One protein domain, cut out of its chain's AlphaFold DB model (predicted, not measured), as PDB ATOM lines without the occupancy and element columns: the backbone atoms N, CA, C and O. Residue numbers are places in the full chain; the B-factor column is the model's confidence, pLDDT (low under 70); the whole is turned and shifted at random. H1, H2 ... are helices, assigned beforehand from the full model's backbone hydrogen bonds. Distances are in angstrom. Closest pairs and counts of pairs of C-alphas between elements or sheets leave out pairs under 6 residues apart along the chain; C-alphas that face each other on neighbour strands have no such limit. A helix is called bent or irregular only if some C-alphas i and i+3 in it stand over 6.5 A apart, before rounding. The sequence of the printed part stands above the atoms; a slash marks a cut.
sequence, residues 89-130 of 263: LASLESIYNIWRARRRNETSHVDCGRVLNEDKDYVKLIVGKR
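Overview. This is residues 89 to 130 of the 263 residues of the protein "Core-2/I-Branching enzyme" of Dictyocaulus viviparus (UniProt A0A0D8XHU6). Three helices are strung out one after another in a loose, flat zigzag, with no shared core: the longest helix, H1, sticks out at one end with residues 89 to 99, the short helix H2 lies in between, and H3 makes the other end. From H1 the chain passes through a link that folds back near Glu 106 and leads to H2, and after a tight turn it folds back again into H3, which meets H2 at a corner. The printed part has 42 residues with three named helices, in the order H1, H2, H3, and no named strand; the class is all helix, with 27 residues in the helices. The whole is loose, with a radius of gyration of the C-alphas of 12.7 A, and the C-alphas span 36 by 22 by 8 A along their three main axes.

Arrangement. H1, residues 89 to 101, touches no helix, and its residues 89 to 99 stand free. H2, residues 112 to 116, follows after a short link of 10 residues, and H1 and H2 are apart. H3, residues 120 to 128, follows H2 after a tight link of 3 residues. H2 and H3 touch only at the corner by their link, with 4 pairs of C-alphas within 8 A; their closest C-alphas are those of Val 115 and Val 123, 6.1 A apart. The centres of H2 and H3 are 10.9 A apart. H1 and H3 are apart. Residues 116 to 121, of which 116 belongs to H2 and 120 to 121 belong to H3, stand free as well. In H1, H2 and H3 every O i to N i+4 pair is within hydrogen-bond range.

Along the chain. H1 begins at Leu 89, whose C-alpha is at (-18.007, 3.049, 34.293), and ends at Ala 101, with a length of 18.1 A from first to last C-alpha. H2 runs from Cys 112, with its C-alpha at (-26.032, 19.918, 23.825), to Leu 116 and measures 5.9 A. H3 runs from Lys 120 to Gly 128, whose C-alpha is at (-27.404, 33.847, 15.766), and measures 12.2 A. No helix is bent.

Size, cuts and confidence. The two C-alphas farthest apart in the domain are those of Ala 90 and Gly 128, at 37.7 A, and the first and last printed C-alphas, of Leu 89 and Arg 130, are 34.0 A apart. The printed part has no cut, and no link is long. The mean pLDDT of the printed part is 83.9; H1 has a mean of 68, while H2 and H3 each have a mean of 93. The model's confidence is low, under 70, at residues 89 to 92 and 94 to 95.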
ATOM      1  N   LEU A  89     -18.455   1.668  34.507       54.69
ATOM      2  CA  LEU A  89     -18.007   3.049  34.293       54.69
ATOM      3  C   LEU A  89     -16.967   3.146  33.166       54.69
ATOM      4  O   LEU A  89     -17.058   4.040  32.329       54.69
ATOM      5  N   ALA A  90     -16.042   2.185  33.073       56.16
ATOM      6  CA  ALA A  90     -15.068   2.123  31.980       56.16
ATOM      7  C   ALA A  90     -15.723   1.889  30.601       56.16
ATOM      8  O   ALA A  90     -15.273   2.439  29.591       56.16
ATOM      9  N   SER A  91     -16.810   1.107  30.540       65.38
ATOM     10  CA  SER A  91     -17.568   0.902  29.299       65.38
ATOM     11  C   SER A  91     -18.391   2.132  28.908       65.38
ATOM     12  O   SER A  91     -18.425   2.478  27.729       65.38
ATOM     13  N   LEU A  92     -18.985   2.840  29.873       67.12
ATOM     14  CA  LEU A  92     -19.701   4.096  29.624       67.12
ATOM     15  C   LEU A  92     -18.773   5.212  29.139       67.12
ATOM     16  O   LEU A  92     -19.126   5.911  28.194       67.12
ATOM     17  N   GLU A  93     -17.576   5.332  29.710       71.31
ATOM     18  CA  GLU A  93     -16.571   6.300  29.259       71.31
ATOM     19  C   GLU A  93     -16.093   5.983  27.832       71.31
ATOM     20  O   GLU A  93     -15.959   6.867  26.987       71.31
ATOM     21  N   SER A  94     -15.921   4.698  27.510       69.50
ATOM     22  CA  SER A  94     -15.583   4.257  26.152       69.50
ATOM     23  C   SER A  94     -16.700   4.582  25.153       69.50
ATOM     24  O   SER A  94     -16.434   5.113  24.076       69.50
ATOM     25  N   ILE A  95     -17.961   4.326  25.519       68.44
ATOM     26  CA  ILE A  95     -19.136   4.689  24.713       68.44
ATOM     27  C   ILE A  95     -19.194   6.207  24.512       68.44
ATOM     28  O   ILE A  95     -19.342   6.668  23.380       68.44
ATOM     29  N   TYR A  96     -19.057   6.985  25.586       71.62
ATOM     30  CA  TYR A  96     -19.079   8.444  25.540       71.62
ATOM     31  C   TYR A  96     -18.008   8.988  24.593       71.62
ATOM     32  O   TYR A  96     -18.310   9.824  23.743       71.62
ATOM     33  N   ASN A  97     -16.785   8.464  24.669       71.94
ATOM     34  CA  ASN A  97     -15.695   8.876  23.793       71.94
ATOM     35  C   ASN A  97     -15.927   8.474  22.329       71.94
ATOM     36  O   ASN A  97     -15.643   9.277  21.440       71.94
ATOM     37  N   ILE A  98     -16.533   7.311  22.058       73.75
ATOM     38  CA  ILE A  98     -16.956   6.918  20.701       73.75
ATOM     39  C   ILE A  98     -17.983   7.913  20.141       73.75
ATOM     40  O   ILE A  98     -17.819   8.413  19.029       73.75
ATOM     41  N   TRP A  99     -19.026   8.246  20.907       71.00
ATOM     42  CA  TRP A  99     -20.043   9.212  20.473       71.00
ATOM     43  C   TRP A  99     -19.474  10.621  20.318       71.00
ATOM     44  O   TRP A  99     -19.775  11.315  19.347       71.00
ATOM     45  N   ARG A 100     -18.604  11.042  21.239       71.69
ATOM     46  CA  ARG A 100     -17.937  12.343  21.190       71.69
ATOM     47  C   ARG A 100     -17.027  12.463  19.972       71.69
ATOM     48  O   ARG A 100     -17.030  13.524  19.352       71.69
ATOM     49  N   ALA A 101     -16.304  11.401  19.617       70.56
ATOM     50  CA  ALA A 101     -15.448  11.342  18.434       70.56
ATOM     51  C   ALA A 101     -16.236  11.381  17.114       70.56
ATOM     52  O   ALA A 101     -15.696  11.789  16.092       70.56
ATOM     53  N   ARG A 102     -17.522  11.008  17.130       78.31
ATOM     54  CA  ARG A 102     -18.411  11.094  15.960       78.31
ATOM     55  C   ARG A 102     -19.030  12.472  15.740       78.31
ATOM     56  O   ARG A 102     -19.718  12.667  14.738       78.31
ATOM     57  N   ARG A 103     -18.829  13.437  16.647       83.19
ATOM     58  CA  ARG A 103     -19.360  14.790  16.440       83.19
ATOM     59  C   ARG A 103     -18.692  15.427  15.228       83.19
ATOM     60  O   ARG A 103     -17.471  15.439  15.117       83.19
ATOM     61  N   ARG A 104     -19.513  15.987  14.342       86.56
ATOM     62  CA  ARG A 104     -19.024  16.696  13.161       86.56
ATOM     63  C   ARG A 104     -18.328  17.987  13.575       86.56
ATOM     64  O   ARG A 104     -18.705  18.615  14.566       86.56
ATOM     65  N   ASN A 105     -17.337  18.407  12.800       88.81
ATOM     66  CA  ASN A 105     -16.545  19.593  13.121       88.81
ATOM     67  C   ASN A 105     -17.424  20.844  13.213       88.81
ATOM     68  O   ASN A 105     -17.288  21.616  14.163       88.81
ATOM     69  N   GLU A 106     -18.388  20.991  12.301       89.38
ATOM     70  CA  GLU A 106     -19.314  22.121  12.260       89.38
ATOM     71  C   GLU A 106     -20.208  22.233  13.505       89.38
ATOM     72  O   GLU A 106     -20.607  23.338  13.855       89.38
ATOM     73  N   THR A 107     -20.490  21.134  14.216       89.75
ATOM     74  CA  THR A 107     -21.330  21.118  15.429       89.75
ATOM     75  C   THR A 107     -20.553  20.792  16.705       89.75
ATOM     76  O   THR A 107     -21.121  20.814  17.793       89.75
ATOM     77  N   SER A 108     -19.246  20.537  16.610       88.81
ATOM     78  CA  SER A 108     -18.390  20.136  17.738       88.81
ATOM     79  C   SER A 108     -18.360  21.151  18.892       88.81
ATOM     80  O   SER A 108     -18.209  20.766  20.054       88.81
ATOM     81  N   HIS A 109     -18.554  22.433  18.570       89.12
ATOM     82  CA  HIS A 109     -18.600  23.553  19.510       89.12
ATOM     83  C   HIS A 109     -19.964  23.732  20.202       89.12
ATOM     84  O   HIS A 109     -20.075  24.532  21.131       89.12
ATOM     85  N   VAL A 110     -21.004  23.025  19.743       91.19
ATOM     86  CA  VAL A 110     -22.342  23.095  20.333       91.19
ATOM     87  C   VAL A 110     -22.379  22.242  21.599       91.19
ATOM     88  O   VAL A 110     -22.082  21.044  21.581       91.19
ATOM     89  N   ASP A 111     -22.768  22.870  22.701       91.81
ATOM     90  CA  ASP A 111     -23.000  22.236  23.988       91.81
ATOM     91  C   ASP A 111     -24.462  21.784  24.080       91.81
ATOM     92  O   ASP A 111     -25.364  22.551  24.425       91.81
ATOM     93  N   CYS A 112     -24.700  20.511  23.755       88.81
ATOM     94  CA  CYS A 112     -26.032  19.918  23.825       88.81
ATOM     95  C   CYS A 112     -26.604  19.917  25.249       88.81
ATOM     96  O   CYS A 112     -27.817  19.987  25.395       88.81
ATOM     97  N   GLY A 113     -25.766  19.860  26.292       92.81
ATOM     98  CA  GLY A 113     -26.231  19.887  27.677       92.81
ATOM     99  C   GLY A 113     -26.902  21.217  28.004       92.81
ATOM    100  O   GLY A 113     -27.999  21.238  28.554       92.81
ATOM    101  N   ARG A 114     -26.299  22.333  27.587       95.81
ATOM    102  CA  ARG A 114     -26.906  23.666  27.738       95.81
ATOM    103  C   ARG A 114     -28.174  23.827  26.904       95.81
ATOM    104  O   ARG A 114     -29.153  24.380  27.392       95.81
ATOM    105  N   VAL A 115     -28.178  23.312  25.671       93.00
ATOM    106  CA  VAL A 115     -29.366  23.356  24.797       93.00
ATOM    107  C   VAL A 115     -30.532  22.564  25.396       93.00
ATOM    108  O   VAL A 115     -31.646  23.078  25.442       93.00
ATOM    109  N   LEU A 116     -30.287  21.340  25.874       93.31
ATOM    110  CA  LEU A 116     -31.320  20.464  26.443       93.31
ATOM    111  C   LEU A 116     -31.835  20.946  27.804       93.31
ATOM    112  O   LEU A 116     -32.978  20.665  28.142       93.31
ATOM    113  N   ASN A 117     -31.022  21.691  28.556       95.81
ATOM    114  CA  ASN A 117     -31.440  22.355  29.796       95.81
ATOM    115  C   ASN A 117     -32.055  23.747  29.559       95.81
ATOM    116  O   ASN A 117     -32.203  24.519  30.503       95.81
ATOM    117  N   GLU A 118     -32.395  24.078  28.310       93.00
ATOM    118  CA  GLU A 118     -33.064  25.326  27.931       93.00
ATOM    119  C   GLU A 118     -32.325  26.604  28.366       93.00
ATOM    120  O   GLU A 118     -32.948  27.614  28.706       93.00
ATOM    121  N   ASP A 119     -30.989  26.607  28.313       97.44
ATOM    122  CA  ASP A 119     -30.191  27.821  28.503       97.44
ATOM    123  C   ASP A 119     -30.497  28.821  27.375       97.44
ATOM    124  O   ASP A 119     -29.932  28.775  26.277       97.44
ATOM    125  N   LYS A 120     -31.451  29.722  27.635       96.44
ATOM    126  CA  LYS A 120     -32.003  30.645  26.636       96.44
ATOM    127  C   LYS A 120     -30.945  31.574  26.061       96.44
ATOM    128  O   LYS A 120     -31.023  31.911  24.879       96.44
ATOM    129  N   ASP A 121     -29.977  31.989  26.868       96.00
ATOM    130  CA  ASP A 121     -28.935  32.910  26.423       96.00
ATOM    131  C   ASP A 121     -27.935  32.185  25.527       96.00
ATOM    132  O   ASP A 121     -27.604  32.682  24.449       96.00
ATOM    133  N   TYR A 122     -27.561  30.953  25.876       95.38
ATOM    134  CA  TYR A 122     -26.762  30.109  24.994       95.38
ATOM    135  C   TYR A 122     -27.471  29.786  23.677       95.38
ATOM    136  O   TYR A 122     -26.890  29.928  22.601       95.38
ATOM    137  N   VAL A 123     -28.745  29.395  23.739       94.00
ATOM    138  CA  VAL A 123     -29.531  29.064  22.545       94.00
ATOM    139  C   VAL A 123     -29.636  30.273  21.615       94.00
ATOM    140  O   VAL A 123     -29.459  30.115  20.408       94.00
ATOM    141  N   LYS A 124     -29.838  31.490  22.139       95.06
ATOM    142  CA  LYS A 124     -29.814  32.720  21.324       95.06
ATOM    143  C   LYS A 124     -28.469  32.917  20.617       95.06
ATOM    144  O   LYS A 124     -28.466  33.266  19.436       95.06
ATOM    145  N   LEU A 125     -27.347  32.657  21.295       93.19
ATOM    146  CA  LEU A 125     -26.009  32.751  20.695       93.19
ATOM    147  C   LEU A 125     -25.838  31.765  19.531       93.19
ATOM    148  O   LEU A 125     -25.376  32.158  18.458       93.19
ATOM    149  N   ILE A 126     -26.258  30.510  19.711       92.12
ATOM    150  CA  ILE A 126     -26.183  29.478  18.666       92.12
ATOM    151  C   ILE A 126     -27.150  29.776  17.516       92.12
ATOM    152  O   ILE A 126     -26.793  29.616  16.352       92.12
ATOM    153  N   VAL A 127     -28.357  30.271  17.800       89.81
ATOM    154  CA  VAL A 127     -29.326  30.670  16.768       89.81
ATOM    155  C   VAL A 127     -28.807  31.835  15.922       89.81
ATOM    156  O   VAL A 127     -29.047  31.852  14.716       89.81
ATOM    157  N   GLY A 128     -28.062  32.772  16.512       88.12
ATOM    158  CA  GLY A 128     -27.404  33.847  15.766       88.12
ATOM    159  C   GLY A 128     -26.317  33.353  14.801       88.12
ATOM    160  O   GLY A 128     -26.020  34.028  13.819       88.12
ATOM    161  N   LYS A 129     -25.745  32.166  15.049       87.62
ATOM    162  CA  LYS A 129     -24.680  31.544  14.245       87.62
ATOM    163  C   LYS A 129     -24.963  30.058  14.006       87.62
ATOM    164  O   LYS A 129     -24.154  29.205  14.364       87.62
ATOM    165  N   ARG A 130     -26.128  29.745  13.425       87.75
ATOM    166  CA  ARG A 130     -26.535  28.346  13.218       87.75
ATOM    167  C   ARG A 130     -25.474  27.581  12.418       87.75
ATOM    168  O   ARG A 130     -25.120  28.033  11.325       87.75
TER     169      ARG A 130